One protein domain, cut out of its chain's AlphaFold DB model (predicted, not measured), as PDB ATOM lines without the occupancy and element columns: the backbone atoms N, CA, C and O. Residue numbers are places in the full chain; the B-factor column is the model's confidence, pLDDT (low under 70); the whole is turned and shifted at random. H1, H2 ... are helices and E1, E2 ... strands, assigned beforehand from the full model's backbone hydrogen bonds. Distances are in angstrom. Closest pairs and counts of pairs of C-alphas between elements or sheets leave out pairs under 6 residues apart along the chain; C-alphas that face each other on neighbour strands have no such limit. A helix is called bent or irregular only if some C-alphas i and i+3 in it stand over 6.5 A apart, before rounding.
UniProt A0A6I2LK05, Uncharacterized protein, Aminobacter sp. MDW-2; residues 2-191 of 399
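Overview. This is residues 2 to 191 of the 399 residues of an uncharacterized protein of Aminobacter sp. MDW-2 (UniProt A0A6I2LK05). A very long helix, H1, sticks out of a helical body with its first residues, 2 to 18, as a free arm, and after its last residue, Ala 43, a tight turn folds back into H2. In the body H4 lies in the middle, with H2, H7, H6 and H5 packed round it, and beyond H5 a small twisted sheet of three strands is covered by H5 on one face, while its other face is bare of named helices. The printed part has 190 residues with seven named helices and three named strands, in the order H1 H2 H3 H4 H5 E1 E2 E3 H6 H7; the sheet runs E1, E2, E3, antiparallel throughout, and the class is mostly helix. The whole is only just compact, close to loose, with a radius of gyration of the C-alphas of 18.9 A, and its elongated outline spans 67 by 43 by 26 A.

Along the chain. H1, residues 2 to 43, begins with C-alpha 2 at (56.964, 19.644, -34.802) and is 61.2 A long from first to last C-alpha. H2, residues 49 to 70, is 30.1 A long, with a kink of 42 degrees near residue 56; it is irregular, with C-alphas 50 and 53 7.6 A apart. H3 is residues 74 to 84. H4, residues 87 to 104, is 25.8 A long and begins with C-alpha 87 at (29.616, -20.540, -50.805). H5 is residues 108 to 119. The strands are E1, residues 130 to 138, 23.9 A; E2, residues 144 to 152, 24.1 A; and E3, residues 158 to 164, 19.6 A. H6, residues 165 to 175, is irregular, with C-alphas 166 and 169 7.0 A apart. H7, residues 178 to 191, ends with C-alpha 191 at (41.788, -1.027, -53.321).

Arrangement. H4 is the hub, touching four helices. H4, H5 and H6 form a bundle, three helices side by side. H4 and H5 are a helical hairpin at a shallow tilt of 15 degrees, closest at the C-alphas of Ala 99 and Ala 111, 3.9 A apart. H4 touches H6 with residues 96 to 104 alone, closest at the C-alphas of Ala 103 and Pro 169, 5.7 A. H2 touches H4 with residues 49 to 56 alone, closest at the C-alphas of Asp 53 and Leu 90, 5.6 A, at a steep tilt of 69 degrees, only just short of about perpendicular. H4 also touches H7, closest at the C-alphas of Gly 93 and Pro 178, 6.1 A. H1 and H2 are a helical hairpin, closest at the C-alphas of Thr 34 and Ala 60, 6.0 A. H2 and H3 are another, closest at the C-alphas of Lys 65 and Ala 77, 4.9 A. H1 and H7 only just touch, with 3 pairs of C-alphas within 8 A, the closest those of Leu 27 and Asp 179, 7.6 A. The strands form a meander, each the antiparallel neighbour of the one before. Between E1 and E2, N 135 and O 148 are 2.9 A apart, within hydrogen-bond range; between E2 and E3, N 149 and O 161 are 2.8 A apart. H5 on one face of the sheet makes two layers: it lies over E1 and E2, at a height over the sheet of 9.1 A, and runs along the strands. H6 is on the same face, over none of the strands. Every O i to N i+4 pair is within hydrogen-bond range in H1, H3, H4, H5 and H7; in H2 it is 13 of 18, in H6 5 of 7.

Size, cuts and confidence. The two C-alphas farthest apart are those of Asp 2 and Asp 141, 68.1 A. Without residues 2 to 18, which stand free, the body spans 56 by 44 by 29 A. The printed part has no cut. No link is long; H5 to E1, with 10 residues, is short, and the other links are tight. The mean pLDDT of the printed part is 90.2, and no printed residue is under 70.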
ATOM      1  N   ASP A   2      56.852  20.648 -33.722       71.12
ATOM      2  CA  ASP A   2      56.964  19.644 -34.802       71.12
ATOM      3  C   ASP A   2      57.854  18.412 -34.543       71.12
ATOM      4  O   ASP A   2      57.755  17.416 -35.261       71.12
ATOM      5  N   SER A   3      58.777  18.458 -33.578       71.31
ATOM      6  CA  SER A   3      59.622  17.309 -33.212       71.31
ATOM      7  C   SER A   3      58.910  16.334 -32.271       71.31
ATOM      8  O   SER A   3      59.116  15.126 -32.368       71.31
ATOM      9  N   PHE A   4      58.034  16.843 -31.401       79.88
ATOM     10  CA  PHE A   4      57.245  16.038 -30.470       79.88
ATOM     11  C   PHE A   4      56.100  15.316 -31.194       79.88
ATOM     12  O   PHE A   4      55.913  14.117 -31.004       79.88
ATOM     13  N   GLU A   5      55.409  16.005 -32.108       78.81
ATOM     14  CA  GLU A   5      54.350  15.409 -32.939       78.81
ATOM     15  C   GLU A   5      54.886  14.312 -33.866       78.81
ATOM     16  O   GLU A   5      54.292  13.237 -33.968       78.81
ATOM     17  N   ARG A   6      56.062  14.519 -34.477       81.06
ATOM     18  CA  ARG A   6      56.742  13.469 -35.254       81.06
ATOM     19  C   ARG A   6      57.138  12.267 -34.394       81.06
ATOM     20  O   ARG A   6      57.032  11.136 -34.865       81.06
ATOM     21  N   GLY A   7      57.561  12.496 -33.150       83.62
ATOM     22  CA  GLY A   7      57.878  11.435 -32.194       83.62
ATOM     23  C   GLY A   7      56.658  10.593 -31.806       83.62
ATOM     24  O   GLY A   7      56.741   9.365 -31.824       83.62
ATOM     25  N   MET A   8      55.517  11.233 -31.522       87.81
ATOM     26  CA  MET A   8      54.266  10.525 -31.216       87.81
ATOM     27  C   MET A   8      53.742   9.748 -32.426       87.81
ATOM     28  O   MET A   8      53.501   8.550 -32.312       87.81
ATOM     29  N   ALA A   9      53.707  10.362 -33.613       88.31
ATOM     30  CA  ALA A   9      53.280   9.677 -34.832       88.31
ATOM     31  C   ALA A   9      54.167   8.467 -35.182       88.31
ATOM     32  O   ALA A   9      53.677   7.451 -35.675       88.31
ATOM     33  N   ALA A  10      55.481   8.542 -34.935       88.12
ATOM     34  CA  ALA A  10      56.381   7.406 -35.132       88.12
ATOM     35  C   ALA A  10      56.101   6.270 -34.137       88.12
ATOM     36  O   ALA A  10      56.118   5.102 -34.528       88.12
ATOM     37  N   ARG A  11      55.812   6.605 -32.873       88.81
ATOM     38  CA  ARG A  11      55.457   5.633 -31.833       88.81
ATOM     39  C   ARG A  11      54.131   4.943 -32.139       88.81
ATOM     40  O   ARG A  11      54.096   3.719 -32.131       88.81
ATOM     41  N   ASP A  12      53.112   5.695 -32.547       89.44
ATOM     42  CA  ASP A  12      51.815   5.143 -32.949       89.44
ATOM     43  C   ASP A  12      51.952   4.180 -34.137       89.44
ATOM     44  O   ASP A  12      51.369   3.100 -34.141       89.44
ATOM     45  N   ARG A  13      52.796   4.505 -35.128       87.38
ATOM     46  CA  ARG A  13      53.099   3.588 -36.246       87.38
ATOM     47  C   ARG A  13      53.813   2.315 -35.794       87.38
ATOM     48  O   ARG A  13      53.619   1.262 -36.395       87.38
ATOM     49  N   ILE A  14      54.702   2.402 -34.805       89.38
ATOM     50  CA  ILE A  14      55.394   1.227 -34.260       89.38
ATOM     51  C   ILE A  14      54.408   0.361 -33.479       89.38
ATOM     52  O   ILE A  14      54.365  -0.846 -33.708       89.38
ATOM     53  N   ASP A  15      53.591   0.968 -32.622       89.19
ATOM     54  CA  ASP A  15      52.596   0.263 -31.819       89.19
ATOM     55  C   ASP A  15      51.524  -0.385 -32.707       89.19
ATOM     56  O   ASP A  15      51.177  -1.546 -32.489       89.19
ATOM     57  N   ASN A  16      51.077   0.296 -33.767       82.75
ATOM     58  CA  ASN A  16      50.158  -0.271 -34.755       82.75
ATOM     59  C   ASN A  16      50.784  -1.456 -35.497       82.75
ATOM     60  O   ASN A  16      50.199  -2.535 -35.503       82.75
ATOM     61  N   ARG A  17      52.014  -1.321 -36.019       83.56
ATOM     62  CA  ARG A  17      52.717  -2.447 -36.664       83.56
ATOM     63  C   ARG A  17      52.941  -3.615 -35.712       83.56
ATOM     64  O   ARG A  17      52.910  -4.770 -36.129       83.56
ATOM     65  N   LYS A  18      53.216  -3.345 -34.435       87.44
ATOM     66  CA  LYS A  18      53.377  -4.394 -33.426       87.44
ATOM     67  C   LYS A  18      52.066  -5.155 -33.234       87.44
ATOM     68  O   LYS A  18      52.092  -6.379 -33.311       87.44
ATOM     69  N   ARG A  19      50.942  -4.446 -33.078       81.44
ATOM     70  CA  ARG A  19      49.606  -5.057 -32.988       81.44
ATOM     71  C   ARG A  19      49.266  -5.853 -34.242       81.44
ATOM     72  O   ARG A  19      48.899  -7.009 -34.122       81.44
ATOM     73  N   GLU A  20      49.464  -5.299 -35.434       80.44
ATOM     74  CA  GLU A  20      49.228  -6.009 -36.703       80.44
ATOM     75  C   GLU A  20      50.045  -7.305 -36.800       80.44
ATOM     76  O   GLU A  20      49.524  -8.353 -37.178       80.44
ATOM     77  N   ASN A  21      51.321  -7.264 -36.405       82.25
ATOM     78  CA  ASN A  21      52.173  -8.449 -36.390       82.25
ATOM     79  C   ASN A  21      51.734  -9.486 -35.345       82.25
ATOM     80  O   ASN A  21      51.797 -10.682 -35.623       82.25
ATOM     81  N   GLU A  22      51.325  -9.058 -34.149       87.75
ATOM     82  CA  GLU A  22      50.775  -9.947 -33.116       87.75
ATOM     83  C   GLU A  22      49.463 -10.587 -33.585       87.75
ATOM     84  O   GLU A  22      49.285 -11.796 -33.440       87.75
ATOM     85  N   ASN A  23      48.601  -9.805 -34.233       81.06
ATOM     86  CA  ASN A  23      47.328 -10.256 -34.783       81.06
ATOM     87  C   ASN A  23      47.535 -11.298 -35.885       81.06
ATOM     88  O   ASN A  23      46.912 -12.359 -35.851       81.06
ATOM     89  N   ARG A  24      48.457 -11.041 -36.824       81.31
ATOM     90  CA  ARG A  24      48.802 -12.005 -37.879       81.31
ATOM     91  C   ARG A  24      49.310 -13.316 -37.283       81.31
ATOM     92  O   ARG A  24      48.821 -14.376 -37.647       81.31
ATOM     93  N   LYS A  25      50.226 -13.253 -36.311       87.00
ATOM     94  CA  LYS A  25      50.753 -14.453 -35.638       87.00
ATOM     95  C   LYS A  25      49.667 -15.250 -34.915       87.00
ATOM     96  O   LYS A  25      49.707 -16.479 -34.925       87.00
ATOM     97  N   ALA A  26      48.710 -14.576 -34.277       88.19
ATOM     98  CA  ALA A  26      47.599 -15.245 -33.604       88.19
ATOM     99  C   ALA A  26      46.700 -15.989 -34.605       88.19
ATOM    100  O   ALA A  26      46.350 -17.144 -34.368       88.19
ATOM    101  N   LEU A  27      46.390 -15.369 -35.748       84.12
ATOM    102  CA  LEU A  27      45.626 -16.004 -36.825       84.12
ATOM    103  C   LEU A  27      46.388 -17.177 -37.464       84.12
ATOM    104  O   LEU A  27      45.815 -18.257 -37.589       84.12
ATOM    105  N   GLU A  28      47.682 -17.018 -37.761       82.94
ATOM    106  CA  GLU A  28      48.561 -18.099 -38.247       82.94
ATOM    107  C   GLU A  28      48.600 -19.288 -37.265       82.94
ATOM    108  O   GLU A  28      48.571 -20.454 -37.670       82.94
ATOM    109  N   THR A  29      48.625 -19.008 -35.957       87.88
ATOM    110  CA  THR A  29      48.585 -20.044 -34.912       87.88
ATOM    111  C   THR A  29      47.245 -20.774 -34.917       87.88
ATOM    112  O   THR A  29      47.222 -22.003 -34.916       87.88
ATOM    113  N   ILE A  30      46.126 -20.038 -34.982       88.94
ATOM    114  CA  ILE A  30      44.786 -20.633 -35.085       88.94
ATOM    115  C   ILE A  30      44.696 -21.527 -36.314       88.94
ATOM    116  O   ILE A  30      44.119 -22.608 -36.232       88.94
ATOM    117  N   GLU A  31      45.260 -21.103 -37.439       83.50
ATOM    118  CA  GLU A  31      45.238 -21.865 -38.678       83.50
ATOM    119  C   GLU A  31      46.058 -23.154 -38.576       83.50
ATOM    120  O   GLU A  31      45.561 -24.235 -38.898       83.50
ATOM    121  N   THR A  32      47.278 -23.052 -38.050       83.69
ATOM    122  CA  THR A  32      48.156 -24.205 -37.814       83.69
ATOM    123  C   THR A  32      47.489 -25.222 -36.883       83.69
ATOM    124  O   THR A  32      47.467 -26.419 -37.182       83.69
ATOM    125  N   ASP A  33      46.881 -24.756 -35.788       89.31
ATOM    126  CA  ASP A  33      46.150 -25.603 -34.841       89.31
ATOM    127  C   ASP A  33      44.911 -26.235 -35.481       89.31
ATOM    128  O   ASP A  33      44.659 -27.428 -35.319       89.31
ATOM    129  N   THR A  34      44.151 -25.446 -36.240       87.12
ATOM    130  CA  THR A  34      42.956 -25.887 -36.966       87.12
ATOM    131  C   THR A  34      43.302 -26.992 -37.953       87.12
ATOM    132  O   THR A  34      42.637 -28.025 -37.969       87.12
ATOM    133  N   LYS A  35      44.377 -26.821 -38.730       83.69
ATOM    134  CA  LYS A  35      44.857 -27.849 -39.652       83.69
ATOM    135  C   LYS A  35      45.213 -29.128 -38.898       83.69
ATOM    136  O   LYS A  35      44.734 -30.199 -39.251       83.69
ATOM    137  N   LYS A  36      46.000 -29.013 -37.827       87.56
ATOM    138  CA  LYS A  36      46.421 -30.162 -37.019       87.56
ATOM    139  C   LYS A  36      45.230 -30.926 -36.434       87.56
ATOM    140  O   LYS A  36      45.251 -32.153 -36.405       87.56
ATOM    141  N   VAL A  37      44.208 -30.214 -35.960       90.81
ATOM    142  CA  VAL A  37      42.980 -30.816 -35.420       90.81
ATOM    143  C   VAL A  37      42.198 -31.508 -36.530       90.81
ATOM    144  O   VAL A  37      41.794 -32.652 -36.348       90.81
ATOM    145  N   PHE A  38      42.037 -30.860 -37.686       88.56
ATOM    146  CA  PHE A  38      41.343 -31.450 -38.826       88.56
ATOM    147  C   PHE A  38      42.027 -32.729 -39.313       88.56
ATOM    148  O   PHE A  38      41.377 -33.767 -39.414       88.56
ATOM    149  N   ASP A  39      43.343 -32.685 -39.536       84.00
ATOM    150  CA  ASP A  39      44.120 -33.854 -39.959       84.00
ATOM    151  C   ASP A  39      43.976 -35.004 -38.949       84.00
ATOM    152  O   ASP A  39      43.820 -36.160 -39.336       84.00
ATOM    153  N   ALA A  40      43.998 -34.696 -37.645       88.12
ATOM    154  CA  ALA A  40      43.824 -35.690 -36.591       88.12
ATOM    155  C   ALA A  40      42.406 -36.286 -36.572       88.12
ATOM    156  O   ALA A  40      42.253 -37.486 -36.343       88.12
ATOM    157  N   GLU A  41      41.367 -35.485 -36.821       88.94
ATOM    158  CA  GLU A  41      39.983 -35.967 -36.914       88.94
ATOM    159  C   GLU A  41      39.746 -36.818 -38.165       88.94
ATOM    160  O   GLU A  41      39.050 -37.832 -38.075       88.94
ATOM    161  N   VAL A  42      40.359 -36.459 -39.296       86.00
ATOM    162  CA  VAL A  42      40.331 -37.256 -40.531       86.00
ATOM    163  C   VAL A  42      41.081 -38.573 -40.337       86.00
ATOM    164  O   VAL A  42      40.531 -39.638 -40.611       86.00
ATOM    165  N   ALA A  43      42.294 -38.538 -39.774       85.56
ATOM    166  CA  ALA A  43      43.071 -39.743 -39.476       85.56
ATOM    167  C   ALA A  43      42.364 -40.672 -38.472       85.56
ATOM    168  O   ALA A  43      42.498 -41.891 -38.551       85.56
ATOM    169  N   ALA A  44      41.583 -40.110 -37.544       89.00
ATOM    170  CA  ALA A  44      40.762 -40.864 -36.598       89.00
ATOM    171  C   ALA A  44      39.418 -41.348 -37.183       89.00
ATOM    172  O   ALA A  44      38.643 -41.971 -36.456       89.00
ATOM    173  N   GLY A  45      39.102 -41.032 -38.445       87.44
ATOM    174  CA  GLY A  45      37.830 -41.373 -39.090       87.44
ATOM    175  C   GLY A  45      36.608 -40.646 -38.512       87.44
ATOM    176  O   GLY A  45      35.479 -41.074 -38.730       87.44
ATOM    177  N   LYS A  46      36.817 -39.568 -37.744       86.19
ATOM    178  CA  LYS A  46      35.749 -38.751 -37.136       86.19
ATOM    179  C   LYS A  46      35.229 -37.672 -38.080       86.19
ATOM    180  O   LYS A  46      34.091 -37.236 -37.934       86.19
ATOM    181  N   GLN A  47      36.064 -37.245 -39.022       84.88
ATOM    182  CA  GLN A  47      35.696 -36.337 -40.098       84.88
ATOM    183  C   GLN A  47      36.038 -36.954 -41.443       84.88
ATOM    184  O   GLN A  47      37.043 -37.643 -41.595       84.88
ATOM    185  N   GLU A  48      35.203 -36.663 -42.432       84.81
ATOM    186  CA  GLU A  48      35.533 -36.914 -43.827       84.81
ATOM    187  C   GLU A  48      36.015 -35.613 -44.467       84.81
ATOM    188  O   GLU A  48      35.519 -34.534 -44.146       84.81
ATOM    189  N   GLU A  49      36.915 -35.702 -45.442       74.94
ATOM    190  CA  GLU A  49      37.418 -34.537 -46.186       74.94
ATOM    191  C   GLU A  49      36.290 -33.686 -46.786       74.94
ATOM    192  O   GLU A  49      36.333 -32.454 -46.789       74.94
ATOM    193  N   LYS A  50      35.221 -34.346 -47.250       82.44
ATOM    194  CA  LYS A  50      34.047 -33.681 -47.828       82.44
ATOM    195  C   LYS A  50      33.294 -32.803 -46.815       82.44
ATOM    196  O   LYS A  50      32.607 -31.863 -47.232       82.44
ATOM    197  N   ASN A  51      33.477 -33.064 -45.516       88.38
ATOM    198  CA  ASN A  51      32.853 -32.356 -44.396       88.38
ATOM    199  C   ASN A  51      33.673 -31.148 -43.914       88.38
ATOM    200  O   ASN A  51      33.342 -30.572 -42.875       88.38
ATOM    201  N   TYR A  52      34.698 -30.724 -44.665       88.56
ATOM    202  CA  TYR A  52      35.469 -29.516 -44.354       88.56
ATOM    203  C   TYR A  52      34.568 -28.315 -44.021       88.56
ATOM    204  O   TYR A  52      34.826 -27.612 -43.053       88.56
ATOM    205  N   ASP A  53      33.466 -28.116 -44.749       91.69
ATOM    206  CA  ASP A  53      32.519 -27.019 -44.512       91.69
ATOM    207  C   ASP A  53      31.958 -27.018 -43.082       91.69
ATOM    208  O   ASP A  53      31.810 -25.963 -42.464       91.69
ATOM    209  N   GLN A  54      31.633 -28.201 -42.553       92.69
ATOM    210  CA  GLN A  54      31.114 -28.342 -41.197       92.69
ATOM    211  C   GLN A  54      32.213 -28.049 -40.178       92.69
ATOM    212  O   GLN A  54      31.988 -27.266 -39.256       92.69
ATOM    213  N   PHE A  55      33.397 -28.637 -40.365       92.38
ATOM    214  CA  PHE A  55      34.546 -28.387 -39.501       92.38
ATOM    215  C   PHE A  55      34.915 -26.895 -39.476       92.38
ATOM    216  O   PHE A  55      35.065 -26.294 -38.414       92.38
ATOM    217  N   TRP A  56      34.966 -26.261 -40.646       93.12
ATOM    218  CA  TRP A  56      35.216 -24.837 -40.802       93.12
ATOM    219  C   TRP A  56      34.207 -23.992 -40.018       93.12
ATOM    220  O   TRP A  56      34.605 -23.153 -39.210       93.12
ATOM    221  N   LYS A  57      32.905 -24.246 -40.196       94.50
ATOM    222  CA  LYS A  57      31.833 -23.501 -39.518       94.50
ATOM    223  C   LYS A  57      31.804 -23.721 -38.007       94.50
ATOM    224  O   LYS A  57      31.493 -22.792 -37.269       94.50
ATOM    225  N   GLN A  58      32.093 -24.936 -37.545       94.56
ATOM    226  CA  GLN A  58      31.970 -25.307 -36.131       94.56
ATOM    227  C   GLN A  58      33.240 -25.025 -35.323       94.56
ATOM    228  O   GLN A  58      33.146 -24.798 -34.119       94.56
ATOM    229  N   TYR A  59      34.411 -25.018 -35.964       93.00
ATOM    230  CA  TYR A  59      35.700 -24.940 -35.278       93.00
ATOM    231  C   TYR A  59      36.540 -23.738 -35.719       93.00
ATOM    232  O   TYR A  59      36.866 -22.871 -34.905       93.00
ATOM    233  N   ALA A  60      36.880 -23.660 -37.006       92.38
ATOM    234  CA  ALA A  60      37.851 -22.691 -37.509       92.38
ATOM    235  C   ALA A  60      37.313 -21.249 -37.491       92.38
ATOM    236  O   ALA A  60      37.930 -20.347 -36.916       92.38
ATOM    237  N   LEU A  61      36.140 -21.033 -38.093       94.69
ATOM    238  CA  LEU A  61      35.524 -19.718 -38.242       94.69
ATOM    239  C   LEU A  61      35.203 -19.061 -36.886       94.69
ATOM    240  O   LEU A  61      35.591 -17.902 -36.704       94.69
ATOM    241  N   PRO A  62      34.594 -19.753 -35.896       96.62
ATOM    242  CA  PRO A  62      34.341 -19.165 -34.581       96.62
ATOM    243  C   PRO A  62      35.617 -18.714 -33.865       96.62
ATOM    244  O   PRO A  62      35.631 -17.630 -33.284       96.62
ATOM    245  N   ARG A  63      36.708 -19.490 -33.944       95.25
ATOM    246  CA  ARG A  63      37.992 -19.130 -33.315       95.25
ATOM    247  C   ARG A  63      38.615 -17.897 -33.957       95.25
ATOM    248  O   ARG A  63      39.053 -16.999 -33.243       95.25
ATOM    249  N   ARG A  64      38.610 -17.816 -35.291       93.12
ATOM    250  CA  ARG A  64      39.111 -16.633 -36.012       93.12
ATOM    251  C   ARG A  64      38.269 -15.391 -35.707       93.12
ATOM    252  O   ARG A  64      38.820 -14.329 -35.434       93.12
ATOM    253  N   LYS A  65      36.939 -15.531 -35.668       94.94
ATOM    254  CA  LYS A  65      36.022 -14.458 -35.257       94.94
ATOM    255  C   LYS A  65      36.309 -13.996 -33.827       94.94
ATOM    256  O   LYS A  65      36.401 -12.798 -33.583       94.94
ATOM    257  N   GLN A  66      36.467 -14.928 -32.886       95.75
ATOM    258  CA  GLN A  66      36.780 -14.613 -31.492       95.75
ATOM    259  C   GLN A  66      38.112 -13.871 -31.364       95.75
ATOM    260  O   GLN A  66      38.209 -12.949 -30.560       95.75
ATOM    261  N   GLU A  67      39.112 -14.230 -32.168       93.31
ATOM    262  CA  GLU A  67      40.403 -13.548 -32.175       93.31
ATOM    263  C   GLU A  67      40.291 -12.100 -32.674       93.31
ATOM    264  O   GLU A  67      40.790 -11.195 -32.011       93.31
ATOM    265  N   LEU A  68      39.545 -11.843 -33.754       90.75
ATOM    266  CA  LEU A  68      39.261 -10.471 -34.202       90.75
ATOM    267  C   LEU A  68      38.483  -9.666 -33.145       90.75
ATOM    268  O   LEU A  68      38.811  -8.513 -32.867       90.75
ATOM    269  N   LEU A  69      37.502 -10.286 -32.480       94.25
ATOM    270  CA  LEU A  69      36.766  -9.650 -31.381       94.25
ATOM    271  C   LEU A  69      37.669  -9.339 -30.181       94.25
ATOM    272  O   LEU A  69      37.555  -8.263 -29.596       94.25
ATOM    273  N   ARG A  70      38.596 -10.240 -29.834       93.19
ATOM    274  CA  ARG A  70      39.596 -10.032 -28.774       93.19
ATOM    275  C   ARG A  70      40.494  -8.830 -29.079       93.19
ATOM    276  O   ARG A  70      40.925  -8.141 -28.158       93.19
ATOM    277  N   GLN A  71      40.755  -8.574 -30.356       88.56
ATOM    278  CA  GLN A  71      41.533  -7.432 -30.839       88.56
ATOM    279  C   GLN A  71      40.716  -6.128 -30.915       88.56
ATOM    280  O   GLN A  71      41.280  -5.070 -31.186       88.56
ATOM    281  N   GLY A  72      39.402  -6.181 -30.666       90.19
ATOM    282  CA  GLY A  72      38.491  -5.042 -30.797       90.19
ATOM    283  C   GLY A  72      38.019  -4.773 -32.230       90.19
ATOM    284  O   GLY A  72      37.291  -3.806 -32.452       90.19
ATOM    285  N   ASP A  73      38.373  -5.622 -33.200       89.56
ATOM    286  CA  ASP A  73      37.945  -5.498 -34.595       89.56
ATOM    287  C   ASP A  73      36.566  -6.143 -34.817       89.56
ATOM    288  O   ASP A  73      36.406  -7.212 -35.411       89.56
ATOM    289  N   VAL A  74      35.530  -5.480 -34.301       94.19
ATOM    290  CA  VAL A  74      34.139  -5.945 -34.410       94.19
ATOM    291  C   VAL A  74      33.657  -5.955 -35.863       94.19
ATOM    292  O   VAL A  74      32.916  -6.854 -36.270       94.19
ATOM    293  N   ALA A  75      34.079  -4.967 -36.657       92.12
ATOM    294  CA  ALA A  75      33.692  -4.861 -38.058       92.12
ATOM    295  C   ALA A  75      34.322  -5.988 -38.888       92.12
ATOM    296  O   ALA A  75      33.601  -6.679 -39.610       92.12
ATOM    297  N   GLY A  76      35.627  -6.225 -38.738       90.88
ATOM    298  CA  GLY A  76      36.323  -7.328 -39.390       90.88
ATOM    299  C   GLY A  76      35.786  -8.687 -38.955       90.88
ATOM    300  O   GLY A  76      35.569  -9.544 -39.806       90.88
ATOM    301  N   ALA A  77      35.454  -8.872 -37.673       94.75
ATOM    302  CA  ALA A  77      34.835 -10.106 -37.181       94.75
ATOM    303  C   ALA A  77      33.497 -10.419 -37.875       94.75
ATOM    304  O   ALA A  77      33.252 -11.564 -38.258       94.75
ATOM    305  N   LYS A  78      32.643  -9.403 -38.070       96.19
ATOM    306  CA  LYS A  78      31.375  -9.551 -38.798       96.19
ATOM    307  C   LYS A  78      31.607  -9.860 -40.277       96.19
ATOM    308  O   LYS A  78      30.982 -10.768 -40.815       96.19
ATOM    309  N   GLN A  79      32.519  -9.143 -40.931       94.12
ATOM    310  CA  GLN A  79      32.809  -9.389 -42.345       94.12
ATOM    311  C   GLN A  79      33.450 -10.764 -42.578       94.12
ATOM    312  O   GLN A  79      33.133 -11.416 -43.570       94.12
ATOM    313  N   LEU A  80      34.312 -11.220 -41.664       94.44
ATOM    314  CA  LEU A  80      34.884 -12.563 -41.693       94.44
ATOM    315  C   LEU A  80      33.789 -13.621 -41.537       94.44
ATOM    316  O   LEU A  80      33.833 -14.635 -42.221       94.44
ATOM    317  N   GLU A  81      32.815 -13.409 -40.653       96.25
ATOM    318  CA  GLU A  81      31.674 -14.315 -40.495       96.25
ATOM    319  C   GLU A  81      30.809 -14.376 -41.757       96.25
ATOM    320  O   GLU A  81      30.461 -15.466 -42.206       96.25
ATOM    321  N   GLU A  82      30.491 -13.229 -42.358       96.38
ATOM    322  CA  GLU A  82      29.739 -13.162 -43.616       96.38
ATOM    323  C   GLU A  82      30.492 -13.871 -44.751       96.38
ATOM    324  O   GLU A  82      29.934 -14.740 -45.424       96.38
ATOM    325  N   TRP A  83      31.779 -13.560 -44.927       95.44
ATOM    326  CA  TRP A  83      32.624 -14.202 -45.931       95.44
ATOM    327  C   TRP A  83      32.795 -15.697 -45.656       95.44
ATOM    328  O   TRP A  83      32.574 -16.510 -46.547       95.44
ATOM    329  N   GLY A  84      33.127 -16.079 -44.426       95.31
ATOM    330  CA  GLY A  84      33.394 -17.458 -44.025       95.31
ATOM    331  C   GLY A  84      32.175 -18.375 -44.116       95.31
ATOM    332  O   GLY A  84      32.343 -19.590 -44.203       95.31
ATOM    333  N   ASN A  85      30.963 -17.816 -44.130       96.25
ATOM    334  CA  ASN A  85      29.725 -18.550 -44.389       96.25
ATOM    335  C   ASN A  85      29.309 -18.560 -45.869       96.25
ATOM    336  O   ASN A  85      28.359 -19.263 -46.213       96.25
ATOM    337  N   SER A  86      29.993 -17.810 -46.736       96.38
ATOM    338  CA  SER A  86      29.689 -17.761 -48.166       96.38
ATOM    339  C   SER A  86      30.052 -19.064 -48.885       96.38
ATOM    340  O   SER A  86      31.025 -19.742 -48.545       96.38
ATOM    341  N   ASP A  87      29.326 -19.375 -49.960       95.94
ATOM    342  CA  ASP A  87      29.616 -20.540 -50.805       95.94
ATOM    343  C   ASP A  87      31.016 -20.491 -51.425       95.94
ATOM    344  O   ASP A  87      31.586 -21.533 -51.745       95.94
ATOM    345  N   ALA A  88      31.562 -19.291 -51.647       94.88
ATOM    346  CA  ALA A  88      32.910 -19.112 -52.174       94.88
ATOM    347  C   ALA A  88      33.963 -19.554 -51.148       94.88
ATOM    348  O   ALA A  88      34.826 -20.366 -51.475       94.88
ATOM    349  N   ALA A  89      33.847 -19.095 -49.896       94.81
ATOM    350  CA  ALA A  89      34.770 -19.473 -48.829       94.81
ATOM    351  C   ALA A  89      34.731 -20.974 -48.523       94.81
ATOM    352  O   ALA A  89      35.779 -21.595 -48.359       94.81
ATOM    353  N   LEU A  90      33.539 -21.578 -48.511       94.81
ATOM    354  CA  LEU A  90      33.383 -23.013 -48.265       94.81
ATOM    355  C   LEU A  90      33.961 -23.854 -49.410       94.81
ATOM    356  O   LEU A  90      34.749 -24.769 -49.177       94.81
ATOM    357  N   ARG A  91      33.640 -23.511 -50.668       95.00
ATOM    358  CA  ARG A  91      34.196 -24.209 -51.840       95.00
ATOM    359  C   ARG A  91      35.713 -24.069 -51.924       95.00
ATOM    360  O   ARG A  91      36.395 -25.073 -52.119       95.00
ATOM    361  N   GLY A  92      36.230 -22.854 -51.753       93.81
ATOM    362  CA  GLY A  92      37.663 -22.582 -51.751       93.81
ATOM    363  C   GLY A  92      38.392 -23.304 -50.619       93.81
ATOM    364  O   GLY A  92      39.392 -23.971 -50.861       93.81
ATOM    365  N   GLY A  93      37.835 -23.271 -49.406       92.44
ATOM    366  CA  GLY A  93      38.381 -23.982 -48.252       92.44
ATOM    367  C   GLY A  93      38.405 -25.505 -48.428       92.44
ATOM    368  O   GLY A  93      39.401 -26.144 -48.094       92.44
ATOM    369  N   ARG A  94      37.364 -26.097 -49.033       93.00
ATOM    370  CA  ARG A  94      37.354 -27.531 -49.374       93.00
ATOM    371  C   ARG A  94      38.454 -27.877 -50.382       93.00
ATOM    372  O   ARG A  94      39.141 -28.882 -50.206       93.00
ATOM    373  N   LEU A  95      38.634 -27.055 -51.419       94.56
ATOM    374  CA  LEU A  95      39.698 -27.242 -52.412       94.56
ATOM    375  C   LEU A  95      41.084 -27.115 -51.776       94.56
ATOM    376  O   LEU A  95      41.939 -27.953 -52.026       94.56
ATOM    377  N   PHE A  96      41.283 -26.138 -50.891       93.00
ATOM    378  CA  PHE A  96      42.508 -26.006 -50.105       93.00
ATOM    379  C   PHE A  96      42.796 -27.253 -49.261       93.00
ATOM    380  O   PHE A  96      43.904 -27.789 -49.298       93.00
ATOM    381  N   SER A  97      41.796 -27.746 -48.526       90.38
ATOM    382  CA  SER A  97      41.943 -28.943 -47.698       90.38
ATOM    383  C   SER A  97      42.291 -30.173 -48.537       90.38
ATOM    384  O   SER A  97      43.185 -30.935 -48.165       90.38
ATOM    385  N   SER A  98      41.619 -30.357 -49.679       92.81
ATOM    386  CA  SER A  98      41.909 -31.460 -50.601       92.81
ATOM    387  C   SER A  98      43.308 -31.329 -51.208       92.81
ATOM    388  O   SER A  98      44.054 -32.308 -51.236       92.81
ATOM    389  N   ALA A  99      43.716 -30.113 -51.586       94.19
ATOM    390  CA  ALA A  99      45.051 -29.832 -52.095       94.19
ATOM    391  C   ALA A  99      46.138 -30.196 -51.076       94.19
ATOM    392  O   ALA A  99      47.102 -30.885 -51.407       94.19
ATOM    393  N   MET A 100      45.974 -29.777 -49.818       90.88
ATOM    394  CA  MET A 100      46.937 -30.077 -48.760       90.88
ATOM    395  C   MET A 100      47.066 -31.569 -48.486       90.88
ATOM    396  O   MET A 100      48.180 -32.034 -48.238       90.88
ATOM    397  N   LEU A 101      45.957 -32.308 -48.512       89.06
ATOM    398  CA  LEU A 101      46.001 -33.751 -48.329       89.06
ATOM    399  C   LEU A 101      46.709 -34.431 -49.499       89.06
ATOM    400  O   LEU A 101      47.640 -35.190 -49.263       89.06
ATOM    401  N   LYS A 102      46.326 -34.118 -50.742       94.00
ATOM    402  CA  LYS A 102      46.966 -34.666 -51.948       94.00
ATOM    403  C   LYS A 102      48.469 -34.409 -51.957       94.00
ATOM    404  O   LYS A 102      49.253 -35.312 -52.230       94.00
ATOM    405  N   ALA A 103      48.891 -33.211 -51.556       93.81
ATOM    406  CA  ALA A 103      50.308 -32.887 -51.442       93.81
ATOM    407  C   ALA A 103      51.024 -33.753 -50.388       93.81
ATOM    408  O   ALA A 103      52.167 -34.148 -50.596       93.81
ATOM    409  N   GLN A 104      50.360 -34.075 -49.272       89.06
ATOM    410  CA  GLN A 104      50.908 -34.935 -48.216       89.06
ATOM    411  C   GLN A 104      50.892 -36.425 -48.579       89.06
ATOM    412  O   GLN A 104      51.761 -37.167 -48.128       89.06
ATOM    413  N   THR A 105      49.930 -36.873 -49.389       91.06
ATOM    414  CA  THR A 105      49.780 -38.277 -49.804       91.06
ATOM    415  C   THR A 105      50.533 -38.616 -51.092       91.06
ATOM    416  O   THR A 105      50.437 -39.742 -51.574       91.06
ATOM    417  N   GLY A 106      51.325 -37.678 -51.627       93.38
ATOM    418  CA  GLY A 106      52.181 -37.909 -52.793       93.38
ATOM    419  C   GLY A 106      51.503 -37.689 -54.148       93.38
ATOM    420  O   GLY A 106      52.023 -38.154 -55.158       93.38
ATOM    421  N   ASP A 107      50.386 -36.958 -54.190       95.50
ATOM    422  CA  ASP A 107      49.721 -36.483 -55.412       95.50
ATOM    423  C   ASP A 107      49.911 -34.959 -55.602       95.50
ATOM    424  O   ASP A 107      48.984 -34.162 -55.422       95.50
ATOM    425  N   PRO A 108      51.124 -34.493 -55.954       95.06
ATOM    426  CA  PRO A 108      51.395 -33.067 -56.116       95.06
ATOM    427  C   PRO A 108      50.657 -32.446 -57.314       95.06
ATOM    428  O   PRO A 108      50.281 -31.276 -57.262       95.06
ATOM    429  N   ALA A 109      50.418 -33.215 -58.382       95.19
ATOM    430  CA  ALA A 109      49.723 -32.727 -59.572       95.19
ATOM    431  C   ALA A 109      48.236 -32.473 -59.287       95.19
ATOM    432  O   ALA A 109      47.699 -31.438 -59.693       95.19
ATOM    433  N   GLY A 110      47.580 -33.395 -58.574       95.75
ATOM    434  CA  GLY A 110      46.209 -33.217 -58.110       95.75
ATOM    435  C   GLY A 110      46.093 -32.106 -57.068       95.75
ATOM    436  O   GLY A 110      45.129 -31.342 -57.106       95.75
ATOM    437  N   ALA A 111      47.095 -31.960 -56.195       95.75
ATOM    438  CA  ALA A 111      47.145 -30.876 -55.222       95.75
ATOM    439  C   ALA A 111      47.155 -29.495 -55.888       95.75
ATOM    440  O   ALA A 111      46.325 -28.639 -55.582       95.75
ATOM    441  N   LEU A 112      48.059 -29.290 -56.844       95.25
ATOM    442  CA  LEU A 112      48.133 -28.052 -57.612       95.25
ATOM    443  C   LEU A 112      46.882 -27.835 -58.482       95.25
ATOM    444  O   LEU A 112      46.393 -26.711 -58.580       95.25
ATOM    445  N   GLY A 113      46.294 -28.902 -59.030       95.25
ATOM    446  CA  GLY A 113      45.017 -28.829 -59.745       95.25
ATOM    447  C   GLY A 113      43.867 -28.294 -58.883       95.25
ATOM    448  O   GLY A 113      43.027 -27.535 -59.368       95.25
ATOM    449  N   ASP A 114      43.832 -28.640 -57.597       95.25
ATOM    450  CA  ASP A 114      42.852 -28.087 -56.663       95.25
ATOM    451  C   ASP A 114      43.159 -26.637 -56.273       95.25
ATOM    452  O   ASP A 114      42.225 -25.848 -56.135       95.25
ATOM    453  N   VAL A 115      44.437 -26.246 -56.173       93.50
ATOM    454  CA  VAL A 115      44.832 -24.833 -55.996       93.50
ATOM    455  C   VAL A 115      44.371 -23.979 -57.171       93.50
ATOM    456  O   VAL A 115      43.807 -22.910 -56.953       93.50
ATOM    457  N   ILE A 116      44.568 -24.452 -58.408       93.25
ATOM    458  CA  ILE A 116      44.098 -23.771 -59.625       93.25
ATOM    459  C   ILE A 116      42.593 -23.528 -59.528       93.25
ATOM    460  O   ILE A 116      42.130 -22.397 -59.671       93.25
ATOM    461  N   LYS A 117      41.827 -24.576 -59.205       94.00
ATOM    462  CA  LYS A 117      40.376 -24.458 -59.024       94.00
ATOM    463  C   LYS A 117      40.021 -23.495 -57.896       94.00
ATOM    464  O   LYS A 117      39.074 -22.737 -58.052       94.00
ATOM    465  N   ALA A 118      40.758 -23.500 -56.782       93.00
ATOM    466  CA  ALA A 118      40.520 -22.590 -55.663       93.00
ATOM    467  C   ALA A 118      40.740 -21.127 -56.079       93.00
ATOM    468  O   ALA A 118      39.932 -20.271 -55.728       93.00
ATOM    469  N   GLY A 119      41.776 -20.860 -56.880       90.12
ATOM    470  CA  GLY A 119      42.038 -19.549 -57.481       90.12
ATOM    471  C   GLY A 119      40.945 -19.087 -58.450       90.12
ATOM    472  O   GLY A 119      40.722 -17.891 -58.593       90.12
ATOM    473  N   GLN A 120      40.215 -20.020 -59.066       90.88
ATOM    474  CA  GLN A 120      39.070 -19.729 -59.938       90.88
ATOM    475  C   GLN A 120      37.754 -19.511 -59.168       90.88
ATOM    476  O   GLN A 120      36.758 -19.084 -59.758       90.88
ATOM    477  N   VAL A 121      37.705 -19.797 -57.860       93.06
ATOM    478  CA  VAL A 121      36.509 -19.539 -57.045       93.06
ATOM    479  C   VAL A 121      36.400 -18.041 -56.763       93.06
ATOM    480  O   VAL A 121      37.040 -17.507 -55.856       93.06
ATOM    481  N   GLN A 122      35.531 -17.362 -57.514       90.81
ATOM    482  CA  GLN A 122      35.247 -15.940 -57.322       90.81
ATOM    483  C   GLN A 122      34.782 -15.654 -55.883       90.81
ATOM    484  O   GLN A 122      33.814 -16.250 -55.405       90.81
ATOM    485  N   GLY A 123      35.466 -14.732 -55.199       89.62
ATOM    486  CA  GLY A 123      35.206 -14.385 -53.795       89.62
ATOM    487  C   GLY A 123      35.992 -15.211 -52.766       89.62
ATOM    488  O   GLY A 123      35.838 -14.982 -51.565       89.62
ATOM    489  N   TYR A 124      36.837 -16.151 -53.205       92.81
ATOM    490  CA  TYR A 124      37.810 -16.815 -52.336       92.81
ATOM    491  C   TYR A 124      39.162 -16.100 -52.410       92.81
ATOM    492  O   TYR A 124      39.463 -15.272 -51.552       92.81
ATOM    493  N   ILE A 125      39.934 -16.349 -53.468       87.88
ATOM    494  CA  ILE A 125      41.229 -15.713 -53.721       87.88
ATOM    495  C   ILE A 125      41.032 -14.610 -54.758       87.88
ATOM    496  O   ILE A 125      40.460 -14.850 -55.815       87.88
ATOM    497  N   ASP A 126      41.483 -13.395 -54.455       82.25
ATOM    498  CA  ASP A 126      41.221 -12.226 -55.300       82.25
ATOM    499  C   ASP A 126      42.412 -11.252 -55.300       82.25
ATOM    500  O   ASP A 126      42.268 -10.034 -55.248       82.25
ATOM    501  N   HIS A 127      43.627 -11.810 -55.292       76.75
ATOM    502  CA  HIS A 127      44.880 -11.053 -55.197       76.75
ATOM    503  C   HIS A 127      45.385 -10.583 -56.570       76.75
ATOM    504  O   HIS A 127      46.548 -10.211 -56.712       76.75
ATOM    505  N   GLY A 128      44.539 -10.662 -57.602       76.06
ATOM    506  CA  GLY A 128      44.886 -10.276 -58.969       76.06
ATOM    507  C   GLY A 128      45.913 -11.188 -59.643       76.06
ATOM    508  O   GLY A 128      46.498 -10.784 -60.638       76.06
ATOM    509  N   TYR A 129      46.145 -12.397 -59.128       82.69
ATOM    510  CA  TYR A 129      46.955 -13.403 -59.819       82.69
ATOM    511  C   TYR A 129      46.094 -14.632 -60.073       82.69
ATOM    512  O   TYR A 129      45.418 -15.110 -59.164       82.69
ATOM    513  N   GLU A 130      46.130 -15.141 -61.294       86.75
ATOM    514  CA  GLU A 130      45.365 -16.302 -61.723       86.75
ATOM    515  C   GLU A 130      46.335 -17.413 -62.111       86.75
ATOM    516  O   GLU A 130      47.163 -17.249 -63.006       86.75
ATOM    517  N   LEU A 131      46.258 -18.551 -61.430       87.56
ATOM    518  CA  LEU A 131      47.033 -19.725 -61.806       87.56
ATOM    519  C   LEU A 131      46.343 -20.391 -63.006       87.56
ATOM    520  O   LEU A 131      45.273 -20.975 -62.857       87.56
ATOM    521  N   VAL A 132      46.929 -20.263 -64.197       88.12
ATOM    522  CA  VAL A 132      46.307 -20.681 -65.468       88.12
ATOM    523  C   VAL A 132      46.788 -22.044 -65.960       88.12
ATOM    524  O   VAL A 132      46.110 -22.674 -66.770       88.12
ATOM    525  N   GLY A 133      47.932 -22.532 -65.475       89.94
ATOM    526  CA  GLY A 133      48.463 -23.822 -65.909       89.94
ATOM    527  C   GLY A 133      49.599 -24.355 -65.047       89.94
ATOM    528  O   GLY A 133      50.191 -23.629 -64.244       89.94
ATOM    529  N   GLN A 134      49.900 -25.634 -65.250       94.25
ATOM    530  CA  GLN A 134      51.023 -26.334 -64.641       94.25
ATOM    531  C   GLN A 134      51.655 -27.280 -65.663       94.25
ATOM    532  O   GLN A 134      50.945 -28.056 -66.302       94.25
ATOM    533  N   ASP A 135      52.977 -27.248 -65.771       96.25
ATOM    534  CA  ASP A 135      53.765 -28.191 -66.561       96.25
ATOM    535  C   ASP A 135      54.671 -28.995 -65.625       96.25
ATOM    536  O   ASP A 135      55.215 -28.453 -64.664       96.25
ATOM    537  N   GLN A 136      54.841 -30.295 -65.871       96.81
ATOM    538  CA  GLN A 136      55.752 -31.115 -65.070       96.81
ATOM    539  C   GLN A 136      57.207 -30.791 -65.413       96.81
ATOM    540  O   GLN A 136      57.590 -30.736 -66.582       96.81
ATOM    541  N   LEU A 137      58.032 -30.633 -64.382       94.75
ATOM    542  CA  LEU A 137      59.481 -30.562 -64.509       94.75
ATOM    543  C   LEU A 137      60.043 -31.945 -64.210       94.75
ATOM    544  O   LEU A 137      59.953 -32.417 -63.076       94.75
ATOM    545  N   VAL A 138      60.615 -32.585 -65.223       96.31
ATOM    546  CA  VAL A 138      61.242 -33.906 -65.112       96.31
ATOM    547  C   VAL A 138      62.747 -33.813 -65.343       96.31
ATOM    548  O   VAL A 138      63.218 -32.947 -66.085       96.31
ATOM    549  N   ASP A 139      63.510 -34.686 -64.691       93.75
ATOM    550  CA  ASP A 139      64.934 -34.847 -64.975       93.75
ATOM    551  C   ASP A 139      65.176 -35.654 -66.268       93.75
ATOM    552  O   ASP A 139      64.249 -36.013 -66.998       93.75
ATOM    553  N   LYS A 140      66.450 -35.925 -66.578       93.44
ATOM    554  CA  LYS A 140      66.849 -36.685 -67.776       93.44
ATOM    555  C   LYS A 140      66.374 -38.141 -67.749       93.44
ATOM    556  O   LYS A 140      66.232 -38.736 -68.813       93.44
ATOM    557  N   ASP A 141      66.136 -38.682 -66.561       92.94
ATOM    558  CA  ASP A 141      65.720 -40.065 -66.334       92.94
ATOM    559  C   ASP A 141      64.185 -40.184 -66.234       92.94
ATOM    560  O   ASP A 141      63.649 -41.282 -66.093       92.94
ATOM    561  N   GLY A 142      63.470 -39.059 -66.351       94.00
ATOM    562  CA  GLY A 142      62.014 -38.982 -66.277       94.00
ATOM    563  C   GLY A 142      61.461 -38.867 -64.855       94.00
ATOM    564  O   GLY A 142      60.244 -38.949 -64.681       94.00
ATOM    565  N   ASN A 143      62.301 -38.661 -63.835       94.19
ATOM    566  CA  ASN A 143      61.824 -38.456 -62.469       94.19
ATOM    567  C   ASN A 143      61.251 -37.046 -62.309       94.19
ATOM    568  O   ASN A 143      61.828 -36.060 -62.769       94.19
ATOM    569  N   LEU A 144      60.126 -36.943 -61.604       93.94
ATOM    570  CA  LEU A 144      59.463 -35.673 -61.328       93.94
ATOM    571  C   LEU A 144      60.273 -34.841 -60.318       93.94
ATOM    572  O   LEU A 144      60.369 -35.195 -59.144       93.94
ATOM    573  N   LEU A 145      60.812 -33.708 -60.768       94.75
ATOM    574  CA  LEU A 145      61.524 -32.731 -59.937       94.75
ATOM    575  C   LEU A 145      60.578 -31.689 -59.324       94.75
ATOM    576  O   LEU A 145      60.816 -31.179 -58.225       94.75
ATOM    577  N   GLY A 146      59.502 -31.350 -60.034       96.12
ATOM    578  CA  GLY A 146      58.602 -30.277 -59.639       96.12
ATOM    579  C   GLY A 146      57.628 -29.885 -60.741       96.12
ATOM    580  O   GLY A 146      57.324 -30.682 -61.627       96.12
ATOM    581  N   PHE A 147      57.143 -28.649 -60.680       97.44
ATOM    582  CA  PHE A 147      56.184 -28.105 -61.636       97.44
ATOM    583  C   PHE A 147      56.558 -26.678 -62.022       97.44
ATOM    584  O   PHE A 147      56.939 -25.884 -61.165       97.44
ATOM    585  N   GLN A 148      56.409 -26.343 -63.297       97.31
ATOM    586  CA  GLN A 148      56.404 -24.972 -63.780       97.31
ATOM    587  C   GLN A 148      54.965 -24.468 -63.768       97.31
ATOM    588  O   GLN A 148      54.120 -24.918 -64.539       97.31
ATOM    589  N   LEU A 149      54.681 -23.537 -62.870       94.94
ATOM    590  CA  LEU A 149      53.394 -22.875 -62.769       94.94
ATOM    591  C   LEU A 149      53.333 -21.698 -63.736       94.94
ATOM    592  O   LEU A 149      54.251 -20.879 -63.769       94.94
ATOM    593  N   THR A 150      52.235 -21.588 -64.480       94.31
ATOM    594  CA  THR A 150      51.929 -20.394 -65.273       94.31
ATOM    595  C   THR A 150      50.907 -19.559 -64.515       94.31
ATOM    596  O   THR A 150      49.780 -19.997 -64.280       94.31
ATOM    597  N   VAL A 151      51.315 -18.360 -64.111       92.12
ATOM    598  CA  VAL A 151      50.521 -17.398 -63.350       92.12
ATOM    599  C   VAL A 151      50.291 -16.168 -64.210       92.12
ATOM    600  O   VAL A 151      51.229 -15.609 -64.767       92.12
ATOM    601  N   LYS A 152      49.053 -15.712 -64.303       92.38
ATOM    602  CA  LYS A 152      48.673 -14.481 -64.980       92.38
ATOM    603  C   LYS A 152      48.500 -13.375 -63.947       92.38
ATOM    604  O   LYS A 152      47.778 -13.563 -62.975       92.38
ATOM    605  N   ASP A 153      49.188 -12.253 -64.122       88.62
ATOM    606  CA  ASP A 153      49.055 -11.096 -63.232       88.62
ATOM    607  C   ASP A 153      47.768 -10.290 -63.504       88.62
ATOM    608  O   ASP A 153      47.025 -10.554 -64.453       88.62
ATOM    609  N   ALA A 154      47.531  -9.248 -62.701       85.19
ATOM    610  CA  ALA A 154      46.333  -8.411 -62.794       85.19
ATOM    611  C   ALA A 154      46.233  -7.645 -64.127       85.19
ATOM    612  O   ALA A 154      45.159  -7.183 -64.507       85.19
ATOM    613  N   LYS A 155      47.351  -7.504 -64.851       86.12
ATOM    614  CA  LYS A 155      47.432  -6.876 -66.180       86.12
ATOM    615  C   LYS A 155      47.286  -7.896 -67.308       86.12
ATOM    616  O   LYS A 155      47.327  -7.529 -68.480       86.12
ATOM    617  N   GLY A 156      47.120  -9.167 -66.963       88.62
ATOM    618  CA  GLY A 156      46.988 -10.270 -67.890       88.62
ATOM    619  C   GLY A 156      48.309 -10.810 -68.431       88.62
ATOM    620  O   GLY A 156      48.277 -11.602 -69.372       88.62
ATOM    621  N   LYS A 157      49.454 -10.404 -67.874       93.62
ATOM    622  CA  LYS A 157      50.766 -10.899 -68.287       93.62
ATOM    623  C   LYS A 157      51.044 -12.248 -67.633       93.62
ATOM    624  O   LYS A 157      50.928 -12.394 -66.420       93.62
ATOM    625  N   GLU A 158      51.470 -13.207 -68.442       95.06
ATOM    626  CA  GLU A 158      51.879 -14.525 -67.967       95.06
ATOM    627  C   GLU A 158      53.306 -14.506 -67.404       95.06
ATOM    628  O   GLU A 158      54.234 -13.909 -67.959       95.06
ATOM    629  N   LEU A 159      53.463 -15.183 -66.276       93.69
ATOM    630  CA  LEU A 159      54.686 -15.388 -65.521       93.69
ATOM    631  C   LEU A 159      54.829 -16.890 -65.293       93.69
ATOM    632  O   LEU A 159      53.871 -17.561 -64.915       93.69
ATOM    633  N   LYS A 160      56.031 -17.413 -65.516       95.44
ATOM    634  CA  LYS A 160      56.348 -18.819 -65.277       95.44
ATOM    635  C   LYS A 160      57.208 -18.934 -64.030       95.44
ATOM    636  O   LYS A 160      58.196 -18.210 -63.906       95.44
ATOM    637  N   GLN A 161      56.830 -19.821 -63.118       94.31
ATOM    638  CA  GLN A 161      57.560 -20.060 -61.882       94.31
ATOM    639  C   GLN A 161      57.728 -21.554 -61.639       94.31
ATOM    640  O   GLN A 161      56.752 -22.283 -61.495       94.31
ATOM    641  N   ASP A 162      58.977 -21.982 -61.531       96.31
ATOM    642  CA  ASP A 162      59.315 -23.357 -61.192       96.31
ATOM    643  C   ASP A 162      59.218 -23.565 -59.676       96.31
ATOM    644  O   ASP A 162      59.696 -22.746 -58.884       96.31
ATOM    645  N   ILE A 163      58.598 -24.671 -59.272       94.88
ATOM    646  CA  ILE A 163      58.382 -25.055 -57.878       94.88
ATOM    647  C   ILE A 163      58.811 -26.502 -57.698       94.88
ATOM    648  O   ILE A 163      58.326 -27.395 -58.393       94.88
ATOM    649  N   ALA A 164      59.714 -26.738 -56.749       96.12
ATOM    650  CA  ALA A 164      60.141 -28.084 -56.401       96.12
ATOM    651  C   ALA A 164      58.999 -28.859 -55.731       96.12
ATOM    652  O   ALA A 164      58.203 -28.292 -54.982       96.12
ATOM    653  N   ILE A 165      58.954 -30.177 -55.938       94.44
ATOM    654  CA  ILE A 165      57.901 -31.041 -55.380       94.44
ATOM    655  C   ILE A 165      57.739 -30.888 -53.855       94.44
ATOM    656  O   ILE A 165      56.621 -30.820 -53.348       94.44
ATOM    657  N   ASN A 166      58.853 -30.732 -53.133       92.94
ATOM    658  CA  ASN A 166      58.875 -30.589 -51.674       92.94
ATOM    659  C   ASN A 166      58.351 -29.229 -51.182       92.94
ATOM    660  O   ASN A 166      57.980 -29.104 -50.016       92.94
ATOM    661  N   ASP A 167      58.299 -28.218 -52.053       94.81
ATOM    662  CA  ASP A 167      57.821 -26.876 -51.711       94.81
ATOM    663  C   ASP A 167      56.308 -26.715 -51.924       94.81
ATOM    664  O   ASP A 167      55.715 -25.755 -51.426       94.81
ATOM    665  N   ILE A 168      55.653 -27.661 -52.608       93.88
ATOM    666  CA  ILE A 168      54.217 -27.600 -52.919       93.88
ATOM    667  C   ILE A 168      53.350 -27.485 -51.655       93.88
ATOM    668  O   ILE A 168      52.537 -26.560 -51.606       93.88
ATOM    669  N   PRO A 169      53.517 -28.308 -50.594       91.62
ATOM    670  CA  PRO A 169      52.713 -28.160 -49.377       91.62
ATOM    671  C   PRO A 169      52.844 -26.770 -48.742       91.62
ATOM    672  O   PRO A 169      51.857 -26.185 -48.287       91.62
ATOM    673  N   ARG A 170      54.062 -26.212 -48.743       90.62
ATOM    674  CA  ARG A 170      54.330 -24.873 -48.213       90.62
ATOM    675  C   ARG A 170      53.658 -23.803 -49.068       90.62
ATOM    676  O   ARG A 170      53.052 -22.888 -48.517       90.62
ATOM    677  N   MET A 171      53.744 -23.920 -50.391       92.62
ATOM    678  CA  MET A 171      53.090 -23.005 -51.321       92.62
ATOM    679  C   MET A 171      51.568 -23.005 -51.117       92.62
ATOM    680  O   MET A 171      50.987 -21.940 -50.924       92.62
ATOM    681  N   ILE A 172      50.932 -24.182 -51.085       91.50
ATOM    682  CA  ILE A 172      49.483 -24.320 -50.848       91.50
ATOM    683  C   ILE A 172      49.101 -23.646 -49.527       91.50
ATOM    684  O   ILE A 172      48.194 -22.816 -49.497       91.50
ATOM    685  N   SER A 173      49.850 -23.945 -48.460       87.94
ATOM    686  CA  SER A 173      49.643 -23.368 -47.126       87.94
ATOM    687  C   SER A 173      49.851 -21.859 -47.074       87.94
ATOM    688  O   SER A 173      49.364 -21.237 -46.146       87.94
ATOM    689  N   THR A 174      50.579 -21.266 -48.020       86.50
ATOM    690  CA  THR A 174      50.857 -19.822 -48.027       86.50
ATOM    691  C   THR A 174      49.832 -19.050 -48.853       86.50
ATOM    692  O   THR A 174      49.436 -17.958 -48.465       86.50
ATOM    693  N   PHE A 175      49.410 -19.594 -49.998       85.56
ATOM    694  CA  PHE A 175      48.640 -18.834 -50.989       85.56
ATOM    695  C   PHE A 175      47.176 -19.251 -51.101       85.56
ATOM    696  O   PHE A 175      46.326 -18.410 -51.374       85.56
ATOM    697  N   ALA A 176      46.865 -20.532 -50.902       89.19
ATOM    698  CA  ALA A 176      45.511 -21.052 -51.103       89.19
ATOM    699  C   ALA A 176      44.701 -21.149 -49.805       89.19
ATOM    700  O   ALA A 176      43.552 -21.599 -49.814       89.19
ATOM    701  N   ASN A 177      45.310 -20.775 -48.684       89.88
ATOM    702  CA  ASN A 177      44.740 -20.982 -47.371       89.88
ATOM    703  C   ASN A 177      43.593 -19.979 -47.079       89.88
ATOM    704  O   ASN A 177      43.547 -18.897 -47.677       89.88
ATOM    705  N   PRO A 178      42.653 -20.292 -46.166       89.88
ATOM    706  CA  PRO A 178      41.536 -19.397 -45.865       89.88
ATOM    707  C   PRO A 178      41.932 -18.060 -45.220       89.88
ATOM    708  O   PRO A 178      41.126 -17.130 -45.195       89.88
ATOM    709  N   ASP A 179      43.103 -17.940 -44.599       87.25
ATOM    710  CA  ASP A 179      43.591 -16.661 -44.076       87.25
ATOM    711  C   ASP A 179      44.101 -15.753 -45.191       87.25
ATOM    712  O   ASP A 179      43.582 -14.653 -45.346       87.25
ATOM    713  N   ALA A 180      44.987 -16.249 -46.048       87.56
ATOM    714  CA  ALA A 180      45.449 -15.592 -47.262       87.56
ATOM    715  C   ALA A 180      44.279 -15.178 -48.169       87.56
ATOM    716  O   ALA A 180      44.248 -14.045 -48.652       87.56
ATOM    717  N   ALA A 181      43.275 -16.047 -48.338       91.50
ATOM    718  CA  ALA A 181      42.050 -15.727 -49.069       91.50
ATOM    719  C   ALA A 181      41.289 -14.552 -48.425       91.50
ATOM    720  O   ALA A 181      40.927 -13.591 -49.101       91.50
ATOM    721  N   TRP A 182      41.110 -14.568 -47.102       91.06
ATOM    722  CA  TRP A 182      40.477 -13.465 -46.376       91.06
ATOM    723  C   TRP A 182      41.279 -12.156 -46.463       91.06
ATOM    724  O   TRP A 182      40.713 -11.102 -46.752       91.06
ATOM    725  N   GLN A 183      42.599 -12.209 -46.279       87.94
ATOM    726  CA  GLN A 183      43.476 -11.043 -46.415       87.94
ATOM    727  C   GLN A 183      43.418 -10.466 -47.830       87.94
ATOM    728  O   GLN A 183      43.382  -9.250 -48.009       87.94
ATOM    729  N   SER A 184      43.323 -11.329 -48.841       88.44
ATOM    730  CA  SER A 184      43.106 -10.917 -50.222       88.44
ATOM    731  C   SER A 184      41.776 -10.177 -50.405       88.44
ATOM    732  O   SER A 184      41.747  -9.179 -51.125       88.44
ATOM    733  N   GLN A 185      40.696 -10.603 -49.741       89.62
ATOM    734  CA  GLN A 185      39.411  -9.890 -49.768       89.62
ATOM    735  C   GLN A 185      39.502  -8.514 -49.100       89.62
ATOM    736  O   GLN A 185      38.956  -7.540 -49.619       89.62
ATOM    737  N   ILE A 186      40.200  -8.412 -47.965       88.19
ATOM    738  CA  ILE A 186      40.438  -7.125 -47.297       88.19
ATOM    739  C   ILE A 186      41.226  -6.190 -48.219       88.19
ATOM    740  O   ILE A 186      40.822  -5.043 -48.418       88.19
ATOM    741  N   ALA A 187      42.326  -6.678 -48.797       86.44
ATOM    742  CA  ALA A 187      43.185  -5.893 -49.676       86.44
ATOM    743  C   ALA A 187      42.419  -5.377 -50.901       86.44
ATOM    744  O   ALA A 187      42.491  -4.188 -51.208       86.44
ATOM    745  N   LYS A 188      41.612  -6.237 -51.535       85.69
ATOM    746  CA  LYS A 188      40.778  -5.849 -52.672       85.69
ATOM    747  C   LYS A 188      39.732  -4.804 -52.298       85.69
ATOM    748  O   LYS A 188      39.631  -3.786 -52.967       85.69
ATOM    749  N   LYS A 189      39.012  -4.982 -51.185       86.06
ATOM    750  CA  LYS A 189      38.048  -3.972 -50.706       86.06
ATOM    751  C   LYS A 189      38.715  -2.622 -50.431       86.06
ATOM    752  O   LYS A 189      38.132  -1.580 -50.717       86.06
ATOM    753  N   ALA A 190      39.923  -2.632 -49.870       85.06
ATOM    754  CA  ALA A 190      40.698  -1.417 -49.642       85.06
ATOM    755  C   ALA A 190      41.136  -0.751 -50.959       85.06
ATOM    756  O   ALA A 190      41.147   0.477 -51.042       85.06
ATOM    757  N   GLU A 191      41.481  -1.533 -51.982       84.19
ATOM    758  CA  GLU A 191      41.788  -1.027 -53.321       84.19
ATOM    759  C   GLU A 191      40.545  -0.454 -54.017       84.19
ATOM    760  O   GLU A 191      40.581   0.689 -54.468       84.19
TER     761      GLU A 191